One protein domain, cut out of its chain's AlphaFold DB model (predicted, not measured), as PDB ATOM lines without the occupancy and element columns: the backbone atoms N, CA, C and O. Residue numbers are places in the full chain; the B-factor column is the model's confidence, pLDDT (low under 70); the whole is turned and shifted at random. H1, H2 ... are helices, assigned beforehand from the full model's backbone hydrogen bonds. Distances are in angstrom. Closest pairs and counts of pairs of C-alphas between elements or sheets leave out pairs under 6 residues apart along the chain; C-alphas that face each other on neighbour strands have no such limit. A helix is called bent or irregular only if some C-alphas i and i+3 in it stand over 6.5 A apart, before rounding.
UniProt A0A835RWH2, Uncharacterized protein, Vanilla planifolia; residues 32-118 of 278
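AT A GLANCE: This is residues 32 to 118 of the 278 residues of an uncharacterized protein of Vanilla planifolia (UniProt A0A835RWH2). H1, H2, H5 and H4 make a four-cornered ring of helices, with H5 and H1 at opposite corners; H3 sits at one end of it, and H6 packs on H4 and H5 on the side away from H1 and H2. The printed part has 87 residues with six named helices, H1 to H6 in order, and no named strand: the class is all helix. It is compact, with a radius of gyration of the C-alphas of 11.5 A and spans of 32 by 28 by 18 A.

HOW THE PARTS SIT: H5, residues 89 to 103, touches H2, residues 45 to 58, at a shallow tilt of 24 degrees, the same way; their closest C-alphas, Arg 56 and Leu 98, are 4.0 A apart. H5 and H4, residues 74 to 82, form a hairpin at 12 degrees, closest at C-alphas 92 and 82, 5.5 A. H6, residues 107 to 117, touches residues 99 to 103 of H5 alone; C-alphas 110 and 103 are closest, 4.6 A. H1, residues 32 to 42, touches H2 at C-alphas 33 and 55, 6.5 A, and H4 at C-alphas 37 and 74, 7.1 A; H1 and H5 are apart. H3, residues 63 to 71, touches H1 at C-alphas 65 and 33, 6.5 A. Every O i to N i+4 pair is within hydrogen-bond range in H3, H4, H5 and H6, against 5 of 7 in H1 and 8 of 10 in H2.

IN THESE COORDINATES: H5 is 21.0 A long, H2 20.6 A, H1 16.4 A, H6 15.5 A, H3 12.2 A and H4 12.1 A. H2 is irregular: C-alphas 46 and 49 are 7.1 A apart. C-alpha 32 is at (-39.843, 32.908, 32.181) and C-alpha 117 at (-52.444, 23.847, 12.586).

THE WHOLE: The farthest C-alphas, Val 46 and Glu 107, are 33.7 A apart. The printed part has no cut and no long link. Its mean pLDDT is 96.5, and no printed residue is under 70.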
ATOM      1  N   THR A  32     -38.841  31.867  32.482       96.88
ATOM      2  CA  THR A  32     -39.843  32.908  32.181       96.88
ATOM      3  C   THR A  32     -40.823  32.466  31.095       96.88
ATOM      4  O   THR A  32     -42.019  32.741  31.199       96.88
ATOM      5  N   LEU A  33     -40.350  31.727  30.083       97.44
ATOM      6  CA  LEU A  33     -41.205  31.214  29.012       97.44
ATOM      7  C   LEU A  33     -42.340  30.342  29.557       97.44
ATOM      8  O   LEU A  33     -43.495  30.544  29.192       97.44
ATOM      9  N   ALA A  34     -42.029  29.412  30.462       96.62
ATOM     10  CA  ALA A  34     -43.015  28.492  31.020       96.62
ATOM     11  C   ALA A  34     -44.104  29.229  31.809       96.62
ATOM     12  O   ALA A  34     -45.286  28.892  31.712       96.62
ATOM     13  N   VAL A  35     -43.713  30.259  32.563       95.94
ATOM     14  CA  VAL A  35     -44.644  31.104  33.321       95.94
ATOM     15  C   VAL A  35     -45.572  31.863  32.374       95.94
ATOM     16  O   VAL A  35     -46.789  31.827  32.548       95.94
ATOM     17  N   LEU A  36     -45.020  32.520  31.353       96.75
ATOM     18  CA  LEU A  36     -45.803  33.310  30.402       96.75
ATOM     19  C   LEU A  36     -46.725  32.445  29.536       96.75
ATOM     20  O   LEU A  36     -47.874  32.821  29.316       96.75
ATOM     21  N   LEU A  37     -46.262  31.272  29.099       96.25
ATOM     22  CA  LEU A  37     -47.061  30.353  28.289       96.25
ATOM     23  C   LEU A  37     -48.284  29.842  29.062       96.25
ATOM     24  O   LEU A  37     -49.392  29.860  28.537       96.25
ATOM     25  N   ARG A  38     -48.116  29.469  30.339       93.69
ATOM     26  CA  ARG A  38     -49.237  29.055  31.203       93.69
ATOM     27  C   ARG A  38     -50.225  30.187  31.473       93.69
ATOM     28  O   ARG A  38     -51.408  29.926  31.642       93.69
ATOM     29  N   ARG A  39     -49.765  31.442  31.500       92.75
ATOM     30  CA  ARG A  39     -50.647  32.604  31.687       92.75
ATOM     31  C   ARG A  39     -51.586  32.839  30.505       92.75
ATOM     32  O   ARG A  39     -52.629  33.448  30.717       92.75
ATOM     33  N   LEU A  40     -51.265  32.355  29.299       91.38
ATOM     34  CA  LEU A  40     -52.104  32.562  28.111       91.38
ATOM     35  C   LEU A  40     -53.530  32.012  28.269       91.38
ATOM     36  O   LEU A  40     -54.457  32.599  27.722       91.38
ATOM     37  N   SER A  41     -53.738  30.943  29.046       80.56
ATOM     38  CA  SER A  41     -55.074  30.361  29.252       80.56
ATOM     39  C   SER A  41     -56.002  31.216  30.121       80.56
ATOM     40  O   SER A  41     -57.212  31.020  30.100       80.56
ATOM     41  N   THR A  42     -55.454  32.147  30.904       86.94
ATOM     42  CA  THR A  42     -56.214  33.027  31.810       86.94
ATOM     43  C   THR A  42     -55.856  34.495  31.588       86.94
ATOM     44  O   THR A  42     -55.911  35.301  32.518       86.94
ATOM     45  N   ILE A  43     -55.393  34.834  30.385       90.75
ATOM     46  CA  ILE A  43     -54.810  36.143  30.119       90.75
ATOM     47  C   ILE A  43     -55.878  37.229  30.040       90.75
ATOM     48  O   ILE A  43     -56.945  37.043  29.453       90.75
ATOM     49  N   LEU A  44     -55.573  38.390  30.617       88.69
ATOM     50  CA  LEU A  44     -56.394  39.576  30.426       88.69
ATOM     51  C   LEU A  44     -56.195  40.115  29.000       88.69
ATOM     52  O   LEU A  44     -55.070  40.079  28.497       88.69
ATOM     53  N   PRO A  45     -57.234  40.680  28.356       88.50
ATOM     54  CA  PRO A  45     -57.122  41.202  26.991       88.50
ATOM     55  C   PRO A  45     -55.975  42.209  26.805       88.50
ATOM     56  O   PRO A  45     -55.316  42.207  25.768       88.50
ATOM     57  N   VAL A  46     -55.713  43.039  27.822       89.25
ATOM     58  CA  VAL A  46     -54.644  44.055  27.815       89.25
ATOM     59  C   VAL A  46     -53.235  43.446  27.817       89.25
ATOM     60  O   VAL A  46     -52.334  43.977  27.172       89.25
ATOM     61  N   ASP A  47     -53.059  42.283  28.448       92.94
ATOM     62  CA  ASP A  47     -51.759  41.620  28.589       92.94
ATOM     63  C   ASP A  47     -51.410  40.738  27.383       92.94
ATOM     64  O   ASP A  47     -50.249  40.360  27.203       92.94
ATOM     65  N   LEU A  48     -52.394  40.397  26.541       95.31
ATOM     66  CA  LEU A  48     -52.226  39.425  25.461       95.31
ATOM     67  C   LEU A  48     -51.106  39.813  24.488       95.31
ATOM     68  O   LEU A  48     -50.222  39.004  24.203       95.31
ATOM     69  N   LEU A  49     -51.122  41.049  23.982       96.38
ATOM     70  CA  LEU A  49     -50.123  41.502  23.011       96.38
ATOM     71  C   LEU A  49     -48.712  41.588  23.618       96.38
ATOM     72  O   LEU A  49     -47.794  41.039  23.001       96.38
ATOM     73  N   PRO A  50     -48.493  42.215  24.795       96.56
ATOM     74  CA  PRO A  50     -47.191  42.179  25.463       96.56
ATOM     75  C   PRO A  50     -46.664  40.757  25.670       96.56
ATOM     76  O   PRO A  50     -45.524  40.472  25.302       96.56
ATOM     77  N   VAL A  51     -47.495  39.841  26.180       97.62
ATOM     78  CA  VAL A  51     -47.079  38.455  26.443       97.62
ATOM     79  C   VAL A  51     -46.719  37.721  25.154       97.62
ATOM     80  O   VAL A  51     -45.661  37.096  25.098       97.62
ATOM     81  N   LEU A  52     -47.523  37.841  24.091       98.12
ATOM     82  CA  LEU A  52     -47.192  37.249  22.791       98.12
ATOM     83  C   LEU A  52     -45.884  37.814  22.216       98.12
ATOM     84  O   LEU A  52     -45.084  37.055  21.673       98.12
ATOM     85  N   ARG A  53     -45.621  39.121  22.366       98.56
ATOM     86  CA  ARG A  53     -44.361  39.744  21.914       98.56
ATOM     87  C   ARG A  53     -43.158  39.219  22.686       98.56
ATOM     88  O   ARG A  53     -42.135  38.932  22.066       98.56
ATOM     89  N   ILE A  54     -43.282  39.077  24.006       98.56
ATOM     90  CA  ILE A  54     -42.222  38.508  24.843       98.56
ATOM     91  C   ILE A  54     -41.972  37.058  24.432       98.56
ATOM     92  O   ILE A  54     -40.833  36.714  24.143       98.56
ATOM     93  N   LEU A  55     -43.014  36.225  24.328       98.56
ATOM     94  CA  LEU A  55     -42.879  34.825  23.911       98.56
ATOM     95  C   LEU A  55     -42.224  34.705  22.531       98.56
ATOM     96  O   LEU A  55     -41.266  33.950  22.376       98.56
ATOM     97  N   ARG A  56     -42.680  35.489  21.543       98.62
ATOM     98  CA  ARG A  56     -42.075  35.537  20.200       98.62
ATOM     99  C   ARG A  56     -40.582  35.835  20.276       98.62
ATOM    100  O   ARG A  56     -39.797  35.187  19.587       98.62
ATOM    101  N   ASN A  57     -40.201  36.827  21.082       98.69
ATOM    102  CA  ASN A  57     -38.803  37.177  21.274       98.69
ATOM    103  C   ASN A  57     -38.052  36.026  21.949       98.69
ATOM    104  O   ASN A  57     -37.013  35.637  21.445       98.69
ATOM    105  N   LEU A  58     -38.580  35.441  23.028       98.50
ATOM    106  CA  LEU A  58     -37.939  34.339  23.755       98.50
ATOM    107  C   LEU A  58     -37.658  33.117  22.871       98.50
ATOM    108  O   LEU A  58     -36.637  32.474  23.082       98.50
ATOM    109  N   CYS A  59     -38.492  32.836  21.868       98.31
ATOM    110  CA  CYS A  59     -38.256  31.763  20.896       98.31
ATOM    111  C   CYS A  59     -37.321  32.151  19.732       98.31
ATOM    112  O   CYS A  59     -37.106  31.339  18.838       98.31
ATOM    113  N   ALA A  60     -36.770  33.369  19.689       97.75
ATOM    114  CA  ALA A  60     -35.904  33.824  18.600       97.75
ATOM    115  C   ALA A  60     -34.455  33.331  18.776       97.75
ATOM    116  O   ALA A  60     -33.606  34.026  19.345       97.75
ATOM    117  N   GLY A  61     -34.173  32.127  18.270       94.00
ATOM    118  CA  GLY A  61     -32.821  31.553  18.242       94.00
ATOM    119  C   GLY A  61     -32.258  31.197  19.622       94.00
ATOM    120  O   GLY A  61     -31.046  31.209  19.801       94.00
ATOM    121  N   GLU A  62     -33.130  30.935  20.597       97.75
ATOM    122  CA  GLU A  62     -32.761  30.473  21.937       97.75
ATOM    123  C   GLU A  62     -33.305  29.054  22.140       97.75
ATOM    124  O   GLU A  62     -34.491  28.871  22.435       97.75
ATOM    125  N   ALA A  63     -32.436  28.056  21.958       97.25
ATOM    126  CA  ALA A  63     -32.815  26.644  21.914       97.25
ATOM    127  C   ALA A  63     -33.517  26.187  23.199       97.25
ATOM    128  O   ALA A  63     -34.558  25.545  23.134       97.25
ATOM    129  N   ALA A  64     -33.029  26.613  24.371       97.81
ATOM    130  CA  ALA A  64     -33.627  26.230  25.652       97.81
ATOM    131  C   ALA A  64     -35.090  26.690  25.781       97.81
ATOM    132  O   ALA A  64     -35.936  25.980  26.325       97.81
ATOM    133  N   ASN A  65     -35.407  27.876  25.253       98.44
ATOM    134  CA  ASN A  65     -36.776  28.382  25.216       98.44
ATOM    135  C   ASN A  65     -37.625  27.634  24.183       98.44
ATOM    136  O   ASN A  65     -38.772  27.301  24.477       98.44
ATOM    137  N   GLN A  66     -37.083  27.370  22.992       98.50
ATOM    138  CA  GLN A  66     -37.792  26.644  21.936       98.50
ATOM    139  C   GLN A  66     -38.139  25.213  22.391       98.50
ATOM    140  O   GLN A  66     -39.307  24.828  22.327       98.50
ATOM    141  N   ASP A  67     -37.195  24.491  22.998       98.44
ATOM    142  CA  ASP A  67     -37.424  23.153  23.556       98.44
ATOM    143  C   ASP A  67     -38.450  23.183  24.701       98.44
ATOM    144  O   ASP A  67     -39.378  22.371  24.750       98.44
ATOM    145  N   ALA A  68     -38.352  24.158  25.612       98.31
ATOM    146  CA  ALA A  68     -39.333  24.321  26.685       98.31
ATOM    147  C   ALA A  68     -40.742  24.612  26.140       98.31
ATOM    148  O   ALA A  68     -41.730  24.082  26.652       98.31
ATOM    149  N   PHE A  69     -40.849  25.426  25.088       98.62
ATOM    150  CA  PHE A  69     -42.112  25.714  24.413       98.62
ATOM    151  C   PHE A  69     -42.715  24.450  23.793       98.62
ATOM    152  O   PHE A  69     -43.915  24.214  23.947       98.62
ATOM    153  N   LEU A  70     -41.894  23.606  23.159       98.56
ATOM    154  CA  LEU A  70     -42.311  22.308  22.628       98.56
ATOM    155  C   LEU A  70     -42.838  21.393  23.743       98.56
ATOM    156  O   LEU A  70     -43.960  20.896  23.650       98.56
ATOM    157  N   HIS A  71     -42.064  21.209  24.817       98.19
ATOM    158  CA  HIS A  71     -42.424  20.329  25.937       98.19
ATOM    159  C   HIS A  71     -43.718  20.734  26.647       98.19
ATOM    160  O   HIS A  71     -44.412  19.886  27.207       98.19
ATOM    161  N   LEU A  72     -44.055  22.022  26.621       97.75
ATOM    162  CA  LEU A  72     -45.272  22.562  27.221       97.75
ATOM    163  C   LEU A  72     -46.467  22.594  26.251       97.75
ATOM    164  O   LEU A  72     -47.498  23.175  26.591       97.75
ATOM    165  N   GLY A  73     -46.352  22.000  25.058       98.06
ATOM    166  CA  GLY A  73     -47.429  21.991  24.062       98.06
ATOM    167  C   GLY A  73     -47.716  23.374  23.474       98.06
ATOM    168  O   GLY A  73     -48.852  23.675  23.109       98.06
ATOM    169  N   GLY A  74     -46.697  24.232  23.397       98.31
ATOM    170  CA  GLY A  74     -46.833  25.634  23.018       98.31
ATOM    171  C   GLY A  74     -47.591  25.889  21.708       98.31
ATOM    172  O   GLY A  74     -48.436  26.787  21.711       98.31
ATOM    173  N   PRO A  75     -47.399  25.111  20.620       98.44
ATOM    174  CA  PRO A  75     -48.187  25.286  19.399       98.44
ATOM    175  C   PRO A  75     -49.705  25.174  19.613       98.44
ATOM    176  O   PRO A  75     -50.433  26.038  19.135       98.44
ATOM    177  N   ALA A  76     -50.177  24.198  20.396       98.12
ATOM    178  CA  ALA A  76     -51.602  24.018  20.699       98.12
ATOM    179  C   ALA A  76     -52.157  25.127  21.616       98.12
ATOM    180  O   ALA A  76     -53.304  25.566  21.481       98.12
ATOM    181  N   VAL A  77     -51.331  25.635  22.539       97.88
ATOM    182  CA  VAL A  77     -51.698  26.794  23.371       97.88
ATOM    183  C   VAL A  77     -51.851  28.045  22.504       97.88
ATOM    184  O   VAL A  77     -52.841  28.766  22.633       97.88
ATOM    185  N   VAL A  78     -50.902  28.298  21.596       97.88
ATOM    186  CA  VAL A  78     -50.974  29.439  20.673       97.88
ATOM    187  C   VAL A  78     -52.157  29.297  19.727       97.88
ATOM    188  O   VAL A  78     -52.876  30.272  19.551       97.88
ATOM    189  N   GLU A  79     -52.413  28.107  19.182       97.81
ATOM    190  CA  GLU A  79     -53.619  27.823  18.395       97.81
ATOM    191  C   GLU A  79     -54.872  28.280  19.158       97.81
ATOM    192  O   GLU A  79     -55.586  29.171  18.700       97.81
ATOM    193  N   THR A  80     -55.078  27.770  20.375       97.00
ATOM    194  CA  THR A  80     -56.237  28.122  21.213       97.00
ATOM    195  C   THR A  80     -56.389  29.638  21.383       97.00
ATOM    196  O   THR A  80     -57.491  30.176  21.276       97.00
ATOM    197  N   VAL A  81     -55.282  30.347  21.605       96.38
ATOM    198  CA  VAL A  81     -55.275  31.808  21.745       96.38
ATOM    199  C   VAL A  81     -55.645  32.504  20.437       96.38
ATOM    200  O   VAL A  81     -56.487  33.403  20.459       96.38
ATOM    201  N   LEU A  82     -55.059  32.107  19.302       97.00
ATOM    202  CA  LEU A  82     -55.245  32.775  18.007       97.00
ATOM    203  C   LEU A  82     -56.666  32.654  17.443       97.00
ATOM    204  O   LEU A  82     -57.111  33.544  16.707       97.00
ATOM    205  N   PHE A  83     -57.382  31.595  17.818       96.44
ATOM    206  CA  PHE A  83     -58.786  31.384  17.449       96.44
ATOM    207  C   PHE A  83     -59.771  31.778  18.555       96.44
ATOM    208  O   PHE A  83     -60.982  31.644  18.385       96.44
ATOM    209  N   SER A  84     -59.284  32.320  19.674       94.94
ATOM    210  CA  SER A  84     -60.149  32.876  20.713       94.94
ATOM    211  C   SER A  84     -60.726  34.246  20.307       94.94
ATOM    212  O   SER A  84     -60.112  34.975  19.518       94.94
ATOM    213  N   PRO A  85     -61.850  34.676  20.914       93.38
ATOM    214  CA  PRO A  85     -62.397  36.023  20.722       93.38
ATOM    215  C   PRO A  85     -61.451  37.161  21.140       93.38
ATOM    216  O   PRO A  85     -61.663  38.307  20.750       93.38
ATOM    217  N   LEU A  86     -60.417  36.865  21.937       91.25
ATOM    218  CA  LEU A  86     -59.433  37.850  22.393       91.25
ATOM    219  C   LEU A  86     -58.423  38.220  21.301       91.25
ATOM    220  O   LEU A  86     -57.830  39.299  21.345       91.25
ATOM    221  N   ALA A  87     -58.199  37.334  20.328       94.94
ATOM    222  CA  ALA A  87     -57.215  37.564  19.287       94.94
ATOM    223  C   ALA A  87     -57.735  38.567  18.249       94.94
ATOM    224  O   ALA A  87     -58.645  38.291  17.463       94.94
ATOM    225  N   ASN A  88     -57.099  39.735  18.202       95.75
ATOM    226  CA  ASN A  88     -57.213  40.674  17.090       95.75
ATOM    227  C   ASN A  88     -56.179  40.349  15.988       95.75
ATOM    228  O   ASN A  88     -55.413  39.388  16.095       95.75
ATOM    229  N   LEU A  89     -56.167  41.125  14.900       95.69
ATOM    230  CA  LEU A  89     -55.249  40.911  13.770       95.69
ATOM    231  C   LEU A  89     -53.771  40.961  14.193       95.69
ATOM    232  O   LEU A  89     -52.977  40.128  13.764       95.69
ATOM    233  N   GLU A  90     -53.415  41.883  15.088       96.94
ATOM    234  CA  GLU A  90     -52.042  42.023  15.584       96.94
ATOM    235  C   GLU A  90     -51.632  40.834  16.468       96.94
ATOM    236  O   GLU A  90     -50.510  40.345  16.356       96.94
ATOM    237  N   ALA A  91     -52.544  40.296  17.286       97.50
ATOM    238  CA  ALA A  91     -52.295  39.080  18.062       97.50
ATOM    239  C   ALA A  91     -52.028  37.876  17.145       97.50
ATOM    240  O   ALA A  91     -51.074  37.135  17.377       97.50
ATOM    241  N   ARG A  92     -52.814  37.717  16.070       97.94
ATOM    242  CA  ARG A  92     -52.607  36.661  15.060       97.94
ATOM    243  C   ARG A  92     -51.275  36.801  14.344       97.94
ATOM    244  O   ARG A  92     -50.532  35.828  14.261       97.94
ATOM    245  N   ARG A  93     -50.936  38.017  13.914       97.88
ATOM    246  CA  ARG A  93     -49.633  38.326  13.318       97.88
ATOM    247  C   ARG A  93     -48.476  37.953  14.249       97.88
ATOM    248  O   ARG A  93     -47.573  37.231  13.837       97.88
ATOM    249  N   ILE A  94     -48.498  38.402  15.506       98.44
ATOM    250  CA  ILE A  94     -47.414  38.129  16.466       98.44
ATOM    251  C   ILE A  94     -47.354  36.640  16.829       98.44
ATOM    252  O   ILE A  94     -46.260  36.093  16.952       98.44
ATOM    253  N   GLY A  95     -48.499  35.969  16.979       98.50
ATOM    254  CA  GLY A  95     -48.542  34.532  17.247       98.50
ATOM    255  C   GLY A  95     -47.977  33.701  16.097       98.50
ATOM    256  O   GLY A  95     -47.205  32.780  16.342       98.50
ATOM    257  N   LEU A  96     -48.261  34.069  14.844       98.62
ATOM    258  CA  LEU A  96     -47.625  33.449  13.677       98.62
ATOM    259  C   LEU A  96     -46.112  33.695  13.652       98.62
ATOM    260  O   LEU A  96     -45.349  32.762  13.424       98.62
ATOM    261  N   GLN A  97     -45.655  34.910  13.971       98.38
ATOM    262  CA  GLN A  97     -44.219  35.184  14.107       98.38
ATOM    263  C   GLN A  97     -43.561  34.348  15.217       98.38
ATOM    264  O   GLN A  97     -42.433  33.887  15.053       98.38
ATOM    265  N   LEU A  98     -44.254  34.131  16.340       98.69
ATOM    266  CA  LEU A  98     -43.793  33.247  17.413       98.69
ATOM    267  C   LEU A  98     -43.633  31.811  16.899       98.69
ATOM    268  O   LEU A  98     -42.588  31.206  17.128       98.69
ATOM    269  N   LEU A  99     -44.626  31.289  16.176       98.69
ATOM    270  CA  LEU A  99     -44.566  29.949  15.586       98.69
ATOM    271  C   LEU A  99     -43.441  29.825  14.555       98.69
ATOM    272  O   LEU A  99     -42.759  28.806  14.546       98.69
ATOM    273  N   GLY A 100     -43.205  30.858  13.741       97.75
ATOM    274  CA  GLY A 100     -42.081  30.908  12.802       97.75
ATOM    275  C   GLY A 100     -40.734  30.823  13.520       97.75
ATOM    276  O   GLY A 100     -39.940  29.928  13.243       97.75
ATOM    277  N   ASN A 101     -40.516  31.679  14.526       98.38
ATOM    278  CA  ASN A 101     -39.305  31.650  15.352       98.38
ATOM    279  C   ASN A 101     -39.102  30.293  16.038       98.38
ATOM    280  O   ASN A 101     -37.988  29.781  16.090       98.38
ATOM    281  N   PHE A 102     -40.176  29.696  16.554       98.44
ATOM    282  CA  PHE A 102     -40.150  28.370  17.166       98.44
ATOM    283  C   PHE A 102     -39.799  27.267  16.153       98.44
ATOM    284  O   PHE A 102     -38.940  26.432  16.427       98.44
ATOM    285  N   ALA A 103     -40.404  27.286  14.965       97.75
ATOM    286  CA  ALA A 103     -40.186  26.290  13.917       97.75
ATOM    287  C   ALA A 103     -38.748  26.293  13.358       97.75
ATOM    288  O   ALA A 103     -38.290  25.277  12.833       97.75
ATOM    289  N   LEU A 104     -38.008  27.397  13.497       96.38
ATOM    290  CA  LEU A 104     -36.597  27.473  13.103       96.38
ATOM    291  C   LEU A 104     -35.665  26.595  13.957       96.38
ATOM    292  O   LEU A 104     -34.547  26.326  13.524       96.38
ATOM    293  N   ALA A 105     -36.103  26.121  15.127       96.00
ATOM    294  CA  ALA A 105     -35.290  25.293  16.023       96.00
ATOM    295  C   ALA A 105     -34.976  23.891  15.473       96.00
ATOM    296  O   ALA A 105     -34.031  23.246  15.921       96.00
ATOM    297  N   GLY A 106     -35.765  23.395  14.516       95.75
ATOM    298  CA  GLY A 106     -35.516  22.111  13.868       95.75
ATOM    299  C   GLY A 106     -36.778  21.309  13.583       95.75
ATOM    300  O   GLY A 106     -37.905  21.762  13.779       95.75
ATOM    301  N   GLU A 107     -36.583  20.081  13.113       96.44
ATOM    302  CA  GLU A 107     -37.658  19.294  12.509       96.44
ATOM    303  C   GLU A 107     -38.796  18.943  13.473       96.44
ATOM    304  O   GLU A 107     -39.969  19.104  13.138       96.44
ATOM    305  N   VAL A 108     -38.473  18.547  14.707       97.12
ATOM    306  CA  VAL A 108     -39.492  18.232  15.725       97.12
ATOM    307  C   VAL A 108     -40.393  19.445  16.003       97.12
ATOM    308  O   VAL A 108     -41.598  19.297  16.209       97.12
ATOM    309  N   HIS A 109     -39.837  20.655  15.932       98.06
ATOM    310  CA  HIS A 109     -40.562  21.901  16.160       98.06
ATOM    311  C   HIS A 109     -41.484  22.230  14.980       98.06
ATOM    312  O   HIS A 109     -42.664  22.523  15.181       98.06
ATOM    313  N   ARG A 110     -40.992  22.094  13.740       98.06
ATOM    314  CA  ARG A 110     -41.809  22.227  12.516       98.06
ATOM    315  C   ARG A 110     -42.964  21.234  12.504       98.06
ATOM    316  O   ARG A 110     -44.099  21.618  12.228       98.06
ATOM    317  N   ALA A 111     -42.692  19.976  12.844       97.56
ATOM    318  CA  ALA A 111     -43.705  18.933  12.931       97.56
ATOM    319  C   ALA A 111     -44.773  19.258  13.988       97.56
ATOM    320  O   ALA A 111     -45.956  19.037  13.735       97.56
ATOM    321  N   ALA A 112     -44.390  19.833  15.133       98.44
ATOM    322  CA  ALA A 112     -45.333  20.236  16.177       98.44
ATOM    323  C   ALA A 112     -46.245  21.399  15.745       98.44
ATOM    324  O   ALA A 112     -47.450  21.362  16.011       98.44
ATOM    325  N   VAL A 113     -45.704  22.409  15.045       98.62
ATOM    326  CA  VAL A 113     -46.524  23.478  14.443       98.62
ATOM    327  C   VAL A 113     -47.479  22.884  13.417       98.62
ATOM    328  O   VAL A 113     -48.684  23.115  13.489       98.62
ATOM    329  N   TRP A 114     -46.960  22.070  12.498       98.38
ATOM    330  CA  TRP A 114     -47.764  21.468  11.444       98.38
ATOM    331  C   TRP A 114     -48.897  20.607  12.000       98.38
ATOM    332  O   TRP A 114     -50.044  20.786  11.607       98.38
ATOM    333  N   GLY A 115     -48.600  19.737  12.967       98.25
ATOM    334  CA  GLY A 115     -49.588  18.859  13.592       98.25
ATOM    335  C   GLY A 115     -50.679  19.595  14.373       98.25
ATOM    336  O   GLY A 115     -51.765  19.048  14.526       98.25
ATOM    337  N   SER A 116     -50.417  20.822  14.836       98.44
ATOM    338  CA  SER A 116     -51.418  21.628  15.554       98.44
ATOM    339  C   SER A 116     -52.285  22.469  14.612       98.44
ATOM    340  O   SER A 116     -53.432  22.757  14.928       98.44
ATOM    341  N   PHE A 117     -51.759  22.879  13.451       98.69
ATOM    342  CA  PHE A 117     -52.444  23.847  12.586       98.69
ATOM    343  C   PHE A 117     -52.960  23.278  11.258       98.69
ATOM    344  O   PHE A 117     -53.987  23.736  10.742       98.69
ATOM    345  N   TYR A 118     -52.263  22.314  10.662       98.25
ATOM    346  CA  TYR A 118     -52.626  21.803   9.347       98.25
ATOM    347  C   TYR A 118     -53.806  20.812   9.422       98.25
ATOM    348  O   TYR A 118     -53.826  19.950  10.302       98.25
TER     349      TYR A 118